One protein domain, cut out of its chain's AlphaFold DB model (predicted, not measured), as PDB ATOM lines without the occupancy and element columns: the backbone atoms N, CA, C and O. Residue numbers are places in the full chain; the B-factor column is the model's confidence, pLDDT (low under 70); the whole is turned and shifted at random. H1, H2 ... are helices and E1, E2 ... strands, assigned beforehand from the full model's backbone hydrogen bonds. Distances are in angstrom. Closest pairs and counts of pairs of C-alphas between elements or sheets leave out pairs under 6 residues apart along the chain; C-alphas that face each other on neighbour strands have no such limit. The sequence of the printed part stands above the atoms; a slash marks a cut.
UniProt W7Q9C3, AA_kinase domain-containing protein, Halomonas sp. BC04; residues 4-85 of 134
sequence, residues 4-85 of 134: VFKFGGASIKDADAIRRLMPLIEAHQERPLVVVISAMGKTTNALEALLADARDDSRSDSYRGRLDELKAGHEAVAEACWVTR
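This is residues 4 to 85 of the 134 residues of the protein "AA_kinase domain-containing protein" of Halomonas sp. BC04 (UniProt W7Q9C3). This is a loose rod: the long helix H3 runs along much of its length, with H2 folded beside one part of it as a helical hairpin, and near the other end of H3 the start of H1 packs on it, H1 joining the parallel pair of strands E1 and E2, which is apart from H3. The printed part has 82 residues, with three named helices and two named strands in the order E1, H1, E2, H2, H3 along the chain, and is mostly helix; the radius of gyration of the C-alphas is 16.2 A, the spans 55 by 25 by 17 A.

Start at E1, residues 4 to 7, and E2, residues 33 to 37, parallel at 23 degrees; N 5 and O 34, 2.9 A apart, are within hydrogen-bond range. With H1, residues 15 to 26, they form a strand-helix-strand unit, parallel neighbours with a helix between in sequence, its crossover right-handed. Residues 15 to 19 of H1 alone touch H3, residues 57 to 82, at a steep tilt of 46 degrees, the same way; the closest C-alphas, Ala 15 and Val 77, are 5.2 A apart. H2, residues 43 to 54, touches residues 59 to 70 of H3 alone in a hairpin, at a shallow tilt of 26 degrees, opposite ways; the closest C-alphas, Asp 53 and Tyr 63, are 5.2 A apart. Every O i to N i+4 pair is within hydrogen-bond range in H2, 6 of 8 in H1 and 20 of 22 in H3.

Find C-alpha 4 at (90.581, 116.661, 137.551), where E1 begins. H1 measures 16.7 A, H2 16.0 A; H3, 37.9 A with a 26 degrees kink near residue 64, ends at C-alpha 82, (114.189, 116.648, 141.171).

The farthest C-alphas, Glu 30 and Ser 58, are 54.8 A apart. The printed part has no cut and no long link; residues 83 to 85 have pLDDT under 70.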
ATOM      1  N   VAL A   4      90.079 117.634 136.567       94.25
ATOM      2  CA  VAL A   4      90.581 116.661 137.551       94.25
ATOM      3  C   VAL A   4      91.231 115.485 136.825       94.25
ATOM      4  O   VAL A   4      90.554 114.778 136.081       94.25
ATOM      5  N   PHE A   5      92.521 115.245 137.066       95.38
ATOM      6  CA  PHE A   5      93.215 114.034 136.624       95.38
ATOM      7  C   PHE A   5      93.366 113.045 137.771       95.38
ATOM      8  O   PHE A   5      93.682 113.426 138.896       95.38
ATOM      9  N   LYS A   6      93.205 111.755 137.468       95.12
ATOM     10  CA  LYS A   6      93.512 110.664 138.392       95.12
ATOM     11  C   LYS A   6      94.538 109.729 137.763       95.12
ATOM     12  O   LYS A   6      94.292 109.189 136.689       95.12
ATOM     13  N   PHE A   7      95.629 109.472 138.477       94.94
ATOM     14  CA  PHE A   7      96.663 108.522 138.074       94.94
ATOM     15  C   PHE A   7      96.728 107.338 139.047       94.94
ATOM     16  O   PHE A   7      96.767 107.504 140.270       94.94
ATOM     17  N   GLY A   8      96.706 106.124 138.496       93.44
ATOM     18  CA  GLY A   8      96.876 104.887 139.261       93.44
ATOM     19  C   GLY A   8      98.348 104.587 139.552       93.44
ATOM     20  O   GLY A   8      99.242 105.206 138.979       93.44
ATOM     21  N   GLY A   9      98.612 103.587 140.400       91.12
ATOM     22  CA  GLY A   9      99.978 103.259 140.834       91.12
ATOM     23  C   GLY A   9     100.931 102.856 139.702       91.12
ATOM     24  O   GLY A   9     102.117 103.168 139.763       91.12
ATOM     25  N   ALA A  10     100.422 102.241 138.629       88.81
ATOM     26  CA  ALA A  10     101.222 101.897 137.449       88.81
ATOM     27  C   ALA A  10     101.703 103.134 136.668       88.81
ATOM     28  O   ALA A  10     102.797 103.115 136.107       88.81
ATOM     29  N   SER A  11     100.904 104.204 136.655       92.31
ATOM     30  CA  SER A  11     101.216 105.456 135.957       92.31
ATOM     31  C   SER A  11     102.286 106.280 136.677       92.31
ATOM     32  O   SER A  11     102.923 107.115 136.051       92.31
ATOM     33  N   ILE A  12     102.501 106.035 137.972       93.75
ATOM     34  CA  ILE A  12     103.466 106.758 138.813       93.75
ATOM     35  C   ILE A  12     104.512 105.823 139.436       93.75
ATOM     36  O   ILE A  12     105.030 106.113 140.506       93.75
ATOM     37  N   LYS A  13     104.769 104.662 138.820       92.44
ATOM     38  CA  LYS A  13     105.568 103.574 139.416       92.44
ATOM     39  C   LYS A  13     107.062 103.890 139.581       92.44
ATOM     40  O   LYS A  13     107.714 103.265 140.407       92.44
ATOM     41  N   ASP A  14     107.587 104.793 138.758       92.94
ATOM     42  CA  ASP A  14     108.991 105.195 138.709       92.94
ATOM     43  C   ASP A  14     109.111 106.621 138.141       92.94
ATOM     44  O   ASP A  14     108.134 107.211 137.665       92.94
ATOM     45  N   ALA A  15     110.316 107.190 138.205       93.38
ATOM     46  CA  ALA A  15     110.569 108.556 137.760       93.38
ATOM     47  C   ALA A  15     110.307 108.761 136.257       93.38
ATOM     48  O   ALA A  15     109.843 109.826 135.855       93.38
ATOM     49  N   ASP A  16     110.551 107.753 135.417       92.19
ATOM     50  CA  ASP A  16     110.305 107.855 133.975       92.19
ATOM     51  C   ASP A  16     108.813 107.873 133.652       92.19
ATOM     52  O   ASP A  16     108.371 108.657 132.811       92.19
ATOM     53  N   ALA A  17     108.020 107.053 134.340       92.69
ATOM     54  CA  ALA A  17     106.570 107.071 134.246       92.69
ATOM     55  C   ALA A  17     106.023 108.449 134.641       92.69
ATOM     56  O   ALA A  17     105.225 109.017 133.898       92.69
ATOM     57  N   ILE A  18     106.527 109.033 135.736       92.75
ATOM     58  CA  ILE A  18     106.152 110.387 136.173       92.75
ATOM     59  C   ILE A  18     106.520 111.431 135.109       92.75
ATOM     60  O   ILE A  18     105.675 112.244 134.740       92.75
ATOM     61  N   ARG A  19     107.737 111.389 134.549       91.62
ATOM     62  CA  ARG A  19     108.163 112.323 133.488       91.62
ATOM     63  C   ARG A  19     107.282 112.243 132.245       91.62
ATOM     64  O   ARG A  19     106.966 113.275 131.665       91.62
ATOM     65  N   ARG A  20     106.833 111.044 131.860       92.06
ATOM     66  CA  ARG A  20     105.905 110.858 130.728       92.06
ATOM     67  C   ARG A  20     104.529 111.482 130.974       92.06
ATOM     68  O   ARG A  20     103.850 111.812 130.008       92.06
ATOM     69  N   LEU A  21     104.121 111.655 132.234       91.81
ATOM     70  CA  LEU A  21     102.864 112.322 132.585       91.81
ATOM     71  C   LEU A  21     102.965 113.854 132.554       91.81
ATOM     72  O   LEU A  21     101.935 114.510 132.412       91.81
ATOM     73  N   MET A  22     104.164 114.435 132.677       91.06
ATOM     74  CA  MET A  22     104.328 115.894 132.777       91.06
ATOM     75  C   MET A  22     103.747 116.655 131.576       91.06
ATOM     76  O   MET A  22     102.939 117.549 131.820       91.06
ATOM     77  N   PRO A  23     103.999 116.265 130.307       91.25
ATOM     78  CA  PRO A  23     103.429 116.977 129.160       91.25
ATOM     79  C   PRO A  23     101.893 116.985 129.146       91.25
ATOM     80  O   PRO A  23     101.277 117.966 128.740       91.25
ATOM     81  N   LEU A  24     101.256 115.907 129.627       90.62
ATOM     82  CA  LEU A  24      99.795 115.814 129.718       90.62
ATOM     83  C   LEU A  24      99.236 116.829 130.724       90.62
ATOM     84  O   LEU A  24      98.214 117.463 130.464       90.62
ATOM     85  N   ILE A  25      99.904 116.971 131.867       91.25
ATOM     86  CA  ILE A  25      99.528 117.911 132.928       91.25
ATOM     87  C   ILE A  25      99.791 119.352 132.473       91.25
ATOM     88  O   ILE A  25      98.935 120.217 132.654       91.25
ATOM     89  N   GLU A  26     100.941 119.600 131.844       90.56
ATOM     90  CA  GLU A  26     101.342 120.907 131.313       90.56
ATOM     91  C   GLU A  26     100.372 121.432 130.252       90.56
ATOM     92  O   GLU A  26      99.992 122.601 130.297       90.56
ATOM     93  N   ALA A  27      99.869 120.558 129.379       90.50
ATOM     94  CA  ALA A  27      98.890 120.917 128.353       90.50
ATOM     95  C   ALA A  27      97.530 121.399 128.905       90.50
ATOM     96  O   ALA A  27      96.715 121.915 128.145       90.50
ATOM     97  N   HIS A  28      97.257 121.237 130.205       90.75
ATOM     98  CA  HIS A  28      95.968 121.572 130.826       90.75
ATOM     99  C   HIS A  28      96.079 122.635 131.934       90.75
ATOM    100  O   HIS A  28      95.171 122.763 132.757       90.75
ATOM    101  N   GLN A  29      97.166 123.415 131.956       86.12
ATOM    102  CA  GLN A  29      97.411 124.445 132.978       86.12
ATOM    103  C   GLN A  29      96.560 125.717 132.826       86.12
ATOM    104  O   GLN A  29      96.477 126.509 133.761       86.12
ATOM    105  N   GLU A  30      95.894 125.922 131.684       88.25
ATOM    106  CA  GLU A  30      95.075 127.121 131.419       88.25
ATOM    107  C   GLU A  30      93.825 127.236 132.310       88.25
ATOM    108  O   GLU A  30      93.135 128.256 132.317       88.25
ATOM    109  N   ARG A  31      93.490 126.175 133.051       88.19
ATOM    110  CA  ARG A  31      92.321 126.110 133.932       88.19
ATOM    111  C   ARG A  31      92.730 125.573 135.301       88.19
ATOM    112  O   ARG A  31      93.725 124.860 135.400       88.19
ATOM    113  N   PRO A  32      91.941 125.846 136.356       91.00
ATOM    114  CA  PRO A  32      92.150 125.223 137.656       91.00
ATOM    115  C   PRO A  32      92.253 123.699 137.522       91.00
ATOM    116  O   PRO A  32      91.341 123.060 136.987       91.00
ATOM    117  N   LEU A  33      93.366 123.141 138.000       93.81
ATOM    118  CA  LEU A  33      93.729 121.739 137.832       93.81
ATOM    119  C   LEU A  33      93.882 121.049 139.189       93.81
ATOM    120  O   LEU A  33      94.563 121.556 140.076       93.81
ATOM    121  N   VAL A  34      93.288 119.866 139.331       94.94
ATOM    122  CA  VAL A  34      93.464 118.981 140.489       94.94
ATOM    123  C   VAL A  34      94.038 117.652 140.013       94.94
ATOM    124  O   VAL A  34      93.537 117.059 139.060       94.94
ATOM    125  N   VAL A  35      95.073 117.165 140.696       94.31
ATOM    126  CA  VAL A  35      95.700 115.872 140.401       94.31
ATOM    127  C   VAL A  35      95.546 114.949 141.602       94.31
ATOM    128  O   VAL A  35      95.968 115.273 142.709       94.31
ATOM    129  N   VAL A  36      94.950 113.784 141.373       96.06
ATOM    130  CA  VAL A  36      94.766 112.720 142.360       96.06
ATOM    131  C   VAL A  36      95.693 111.565 142.004       96.06
ATOM    132  O   VAL A  36      95.641 111.040 140.891       96.06
ATOM    133  N   ILE A  37      96.524 111.136 142.951       94.69
ATOM    134  CA  ILE A  37      97.457 110.021 142.760       94.69
ATOM    135  C   ILE A  37      97.168 108.887 143.741       94.69
ATOM    136  O   ILE A  37      96.781 109.117 144.885       94.69
ATOM    137  N   SER A  38      97.339 107.652 143.275       94.06
ATOM    138  CA  SER A  38      97.413 106.467 144.144       94.06
ATOM    139  C   SER A  38      98.820 106.320 144.749       94.06
ATOM    140  O   SER A  38      99.686 107.157 144.510       94.06
ATOM    141  N   ALA A  39      99.070 105.254 145.515       92.44
ATOM    142  CA  ALA A  39     100.429 104.898 145.923       92.44
ATOM    143  C   ALA A  39     101.264 104.412 144.720       92.44
ATOM    144  O   ALA A  39     100.732 103.805 143.789       92.44
ATOM    145  N   MET A  40     102.571 104.675 144.748       90.31
ATOM    146  CA  MET A  40     103.518 104.304 143.692       90.31
ATOM    147  C   MET A  40     103.612 102.782 143.516       90.31
ATOM    148  O   MET A  40     103.870 102.061 144.474       90.31
ATOM    149  N   GLY A  41     103.446 102.275 142.290       85.50
ATOM    150  CA  GLY A  41     103.705 100.869 141.968       85.50
ATOM    151  C   GLY A  41     103.017  99.877 142.919       85.50
ATOM    152  O   GLY A  41     101.794  99.854 143.024       85.50
ATOM    153  N   LYS A  42     103.814  99.043 143.601       89.75
ATOM    154  CA  LYS A  42     103.357  98.023 144.568       89.75
ATOM    155  C   LYS A  42     103.478  98.474 146.033       89.75
ATOM    156  O   LYS A  42     103.483  97.627 146.923       89.75
ATOM    157  N   THR A  43     103.573  99.778 146.301       94.25
ATOM    158  CA  THR A  43     103.761 100.314 147.661       94.25
ATOM    159  C   THR A  43     102.664  99.865 148.626       94.25
ATOM    160  O   THR A  43     102.982  99.514 149.755       94.25
ATOM    161  N   THR A  44     101.399  99.788 148.197       94.00
ATOM    162  CA  THR A  44     100.314  99.279 149.059       94.00
ATOM    163  C   THR A  44     100.585  97.845 149.520       94.00
ATOM    164  O   THR A  44     100.581  97.579 150.716       94.00
ATOM    165  N   ASN A  45     100.937  96.949 148.596       95.00
ATOM    166  CA  ASN A  45     101.255  95.554 148.919       95.00
ATOM    167  C   ASN A  45     102.503  95.452 149.814       95.00
ATOM    168  O   ASN A  45     102.578  94.598 150.694       95.00
ATOM    169  N   ALA A  46     103.494  96.325 149.600       93.62
ATOM    170  CA  ALA A  46     104.688  96.381 150.439       93.62
ATOM    171  C   ALA A  46     104.354  96.817 151.874       93.62
ATOM    172  O   ALA A  46     104.878  96.238 152.824       93.62
ATOM    173  N   LEU A  47     103.449  97.786 152.042       95.75
ATOM    174  CA  LEU A  47     102.966  98.221 153.353       95.75
ATOM    175  C   LEU A  47     102.167  97.124 154.067       95.75
ATOM    176  O   LEU A  47     102.328  96.953 155.272       95.75
ATOM    177  N   GLU A  48     101.357  96.350 153.344       95.50
ATOM    178  CA  GLU A  48     100.650  95.190 153.906       95.50
ATOM    179  C   GLU A  48     101.629  94.121 154.414       95.50
ATOM    180  O   GLU A  48     101.487  93.634 155.535       95.50
ATOM    181  N   ALA A  49     102.669  93.807 153.634       93.38
ATOM    182  CA  ALA A  49     103.715  92.874 154.052       93.38
ATOM    183  C   ALA A  49     104.509  93.396 155.262       93.38
ATOM    184  O   ALA A  49     104.834  92.639 156.174       93.38
ATOM    185  N   LEU A  50     104.791  94.697 155.293       94.69
ATOM    186  CA  LEU A  50     105.483  95.353 156.397       94.69
ATOM    187  C   LEU A  50     104.636  95.358 157.675       94.69
ATOM    188  O   LEU A  50     105.171  95.146 158.758       94.69
ATOM    189  N   LEU A  51     103.319  95.538 157.559       94.44
ATOM    190  CA  LEU A  51     102.391  95.405 158.681       94.44
ATOM    191  C   LEU A  51     102.344  93.967 159.211       94.44
ATOM    192  O   LEU A  51     102.286  93.778 160.425       94.44
ATOM    193  N   ALA A  52     102.361  92.968 158.325       92.94
ATOM    194  CA  ALA A  52     102.417  91.567 158.729       92.94
ATOM    195  C   ALA A  52     103.706  91.260 159.509       92.94
ATOM    196  O   ALA A  52     103.629  90.680 160.588       92.94
ATOM    197  N   ASP A  53     104.861  91.726 159.024       92.00
ATOM    198  CA  ASP A  53     106.144  91.569 159.722       92.00
ATOM    199  C   ASP A  53     106.181  92.325 161.057       92.00
ATOM    200  O   ASP A  53     106.706  91.812 162.035       92.00
ATOM    201  N   ALA A  54     105.598  93.525 161.125       91.38
ATOM    202  CA  ALA A  54     105.579  94.336 162.345       91.38
ATOM    203  C   ALA A  54     104.752  93.719 163.484       91.38
ATOM    204  O   ALA A  54     104.924  94.103 164.637       91.38
ATOM    205  N   ARG A  55     103.813  92.824 163.161       92.44
ATOM    206  CA  ARG A  55     102.957  92.138 164.141       92.44
ATOM    207  C   ARG A  55     103.563  90.836 164.660       92.44
ATOM    208  O   ARG A  55     103.005  90.256 165.587       92.44
ATOM    209  N   ASP A  56     104.651  90.371 164.056       90.19
ATOM    210  CA  ASP A  56     105.339  89.142 164.421       90.19
ATOM    211  C   ASP A  56     106.709  89.485 165.017       90.19
ATOM    212  O   ASP A  56     107.648  89.836 164.299       90.19
ATOM    213  N   ASP A  57     106.835  89.367 166.342       80.38
ATOM    214  CA  ASP A  57     108.065  89.692 167.079       80.38
ATOM    215  C   ASP A  57     109.284  88.885 166.595       80.38
ATOM    216  O   ASP A  57     110.419  89.353 166.699       80.38
ATOM    217  N   SER A  58     109.070  87.704 165.998       85.69
ATOM    218  CA  SER A  58     110.145  86.883 165.425       85.69
ATOM    219  C   SER A  58     110.685  87.419 164.092       85.69
ATOM    220  O   SER A  58     111.739  86.984 163.627       85.69
ATOM    221  N   ARG A  59     109.999  88.394 163.476       83.69
ATOM    222  CA  ARG A  59     110.309  88.960 162.149       83.69
ATOM    223  C   ARG A  59     110.801  90.408 162.198       83.69
ATOM    224  O   ARG A  59     110.837  91.078 161.164       83.69
ATOM    225  N   SER A  60     111.248  90.874 163.364       79.56
ATOM    226  CA  SER A  60     111.750  92.243 163.575       79.56
ATOM    227  C   SER A  60     112.847  92.655 162.576       79.56
ATOM    228  O   SER A  60     112.817  93.766 162.041       79.56
ATOM    229  N   ASP A  61     113.767  91.750 162.225       85.56
ATOM    230  CA  ASP A  61     114.820  92.035 161.238       85.56
ATOM    231  C   ASP A  61     114.269  92.181 159.807       85.56
ATOM    232  O   ASP A  61     114.670  93.087 159.070       85.56
ATOM    233  N   SER A  62     113.291  91.350 159.424       88.12
ATOM    234  CA  SER A  62     112.604  91.427 158.121       88.12
ATOM    235  C   SER A  62     111.809  92.729 157.983       88.12
ATOM    236  O   SER A  62     111.857  93.373 156.933       88.12
ATOM    237  N   TYR A  63     111.144  93.171 159.058       91.00
ATOM    238  CA  TYR A  63     110.445  94.458 159.103       91.00
ATOM    239  C   TYR A  63     111.386  95.624 158.776       91.00
ATOM    240  O   TYR A  63     111.077  96.448 157.911       91.00
ATOM    241  N   ARG A  64     112.548  95.682 159.443       91.38
ATOM    242  CA  ARG A  64     113.531  96.761 159.245       91.38
ATOM    243  C   ARG A  64     114.055  96.763 157.812       91.38
ATOM    244  O   ARG A  64     114.057  97.816 157.182       91.38
ATOM    245  N   GLY A  65     114.398  95.588 157.278       93.19
ATOM    246  CA  GLY A  65     114.851  95.442 155.894       93.19
ATOM    247  C   GLY A  65     113.827  95.946 154.872       93.19
ATOM    248  O   GLY A  65     114.163  96.770 154.025       93.19
ATOM    249  N   ARG A  66     112.556  95.528 154.986       93.56
ATOM    250  CA  ARG A  66     111.486  95.996 154.081       93.56
ATOM    251  C   ARG A  66     111.213  97.489 154.215       93.56
ATOM    252  O   ARG A  66     110.914  98.148 153.221       93.56
ATOM    253  N   LEU A  67     111.279  98.026 155.433       95.12
ATOM    254  CA  LEU A  67     111.085  99.454 155.666       95.12
ATOM    255  C   LEU A  67     112.178 100.276 154.983       95.12
ATOM    256  O   LEU A  67     111.877 101.295 154.359       95.12
ATOM    257  N   ASP A  68     113.429  99.839 155.103       95.12
ATOM    258  CA  ASP A  68     114.567 100.524 154.503       95.12
ATOM    259  C   ASP A  68     114.532 100.422 152.971       95.12
ATOM    260  O   ASP A  68     114.741 101.429 152.297       95.12
ATOM    261  N   GLU A  69     114.148  99.270 152.410       93.56
ATOM    262  CA  GLU A  69     113.926  99.110 150.965       93.56
ATOM    263  C   GLU A  69     112.820 100.044 150.447       93.56
ATOM    264  O   GLU A  69     113.001 100.741 149.443       93.56
ATOM    265  N   LEU A  70     111.689 100.121 151.157       95.38
ATOM    266  CA  LEU A  70     110.578 100.987 150.769       95.38
ATOM    267  C   LEU A  70     110.983 102.466 150.782       95.38
ATOM    268  O   LEU A  70     110.617 103.208 149.867       95.38
ATOM    269  N   LYS A  71     111.744 102.902 151.794       95.88
ATOM    270  CA  LYS A  71     112.273 104.272 151.876       95.88
ATOM    271  C   LYS A  71     113.254 104.558 150.748       95.88
ATOM    272  O   LYS A  71     113.058 105.534 150.028       95.88
ATOM    273  N   ALA A  72     114.245 103.687 150.556       94.44
ATOM    274  CA  ALA A  72     115.259 103.842 149.519       94.44
ATOM    275  C   ALA A  72     114.628 103.949 148.122       94.44
ATOM    276  O   ALA A  72     115.032 104.792 147.323       94.44
ATOM    277  N   GLY A  73     113.582 103.160 147.844       92.94
ATOM    278  CA  GLY A  73     112.832 103.250 146.592       92.94
ATOM    279  C   GLY A  73     112.163 104.614 146.375       92.94
ATOM    280  O   GLY A  73     112.244 105.170 145.281       92.94
ATOM    281  N   HIS A  74     111.530 105.187 147.405       93.94
ATOM    282  CA  HIS A  74     110.911 106.516 147.299       93.94
ATOM    283  C   HIS A  74     111.954 107.634 147.192       93.94
ATOM    284  O   HIS A  74     111.770 108.552 146.394       93.94
ATOM    285  N   GLU A  75     113.052 107.552 147.947       94.19
ATOM    286  CA  GLU A  75     114.164 108.508 147.873       94.19
ATOM    287  C   GLU A  75     114.792 108.515 146.474       94.19
ATOM    288  O   GLU A  75     114.972 109.581 145.888       94.19
ATOM    289  N   ALA A  76     115.024 107.339 145.881       92.00
ATOM    290  CA  ALA A  76     115.558 107.224 144.526       92.00
ATOM    291  C   ALA A  76     114.647 107.880 143.474       92.00
ATOM    292  O   ALA A  76     115.127 108.587 142.585       92.00
ATOM    293  N   VAL A  77     113.327 107.682 143.573       92.56
ATOM    294  CA  VAL A  77     112.365 108.316 142.657       92.56
ATOM    295  C   VAL A  77     112.313 109.829 142.866       92.56
ATOM    296  O   VAL A  77     112.284 110.571 141.884       92.56
ATOM    297  N   ALA A  78     112.345 110.301 144.114       91.62
ATOM    298  CA  ALA A  78     112.350 111.729 144.425       91.62
ATOM    299  C   ALA A  78     113.593 112.434 143.859       91.62
ATOM    300  O   ALA A  78     113.455 113.441 143.164       91.62
ATOM    301  N   GLU A  79     114.784 111.876 144.087       90.50
ATOM    302  CA  GLU A  79     116.049 112.405 143.562       90.50
ATOM    303  C   GLU A  79     116.054 112.433 142.029       90.50
ATOM    304  O   GLU A  79     116.397 113.443 141.412       90.50
ATOM    305  N   ALA A  80     115.586 111.357 141.391       91.12
ATOM    306  CA  ALA A  80     115.481 111.302 139.940       91.12
ATOM    307  C   ALA A  80     114.530 112.386 139.392       91.12
ATOM    308  O   ALA A  80     114.848 113.058 138.405       91.12
ATOM    309  N   CYS A  81     113.375 112.596 140.020       87.38
ATOM    310  CA  CYS A  81     112.404 113.605 139.591       87.38
ATOM    311  C   CYS A  81     112.876 115.051 139.830       87.38
ATOM    312  O   CYS A  81     112.423 115.956 139.132       87.38
ATOM    313  N   TRP A  82     113.789 115.292 140.776       77.25
ATOM    314  CA  TRP A  82     114.189 116.648 141.171       77.25
ATOM    315  C   TRP A  82     115.092 117.368 140.149       77.25
ATOM    316  O   TRP A  82     115.230 118.591 140.193       77.25
ATOM    317  N   VAL A  83     115.695 116.653 139.193       57.94
ATOM    318  CA  VAL A  83     116.716 117.223 138.287       57.94
ATOM    319  C   VAL A  83     116.139 118.015 137.098       57.94
ATOM    320  O   VAL A  83     116.860 118.780 136.457       57.94
ATOM    321  N   THR A  84     114.846 117.942 136.790       48.78
ATOM    322  CA  THR A  84     114.308 118.590 135.579       48.78
ATOM    323  C   THR A  84     113.677 119.955 135.853       48.78
ATOM    324  O   THR A  84     112.459 120.096 135.887       48.78
ATOM    325  N   ARG A  85     114.513 120.997 135.958       39.47
ATOM    326  CA  ARG A  85     114.124 122.353 135.534       39.47
ATOM    327  C   ARG A  85     115.225 122.946 134.649       39.47
ATOM    328  O   ARG A  85     116.228 123.416 135.193       39.47
TER     329      ARG A  85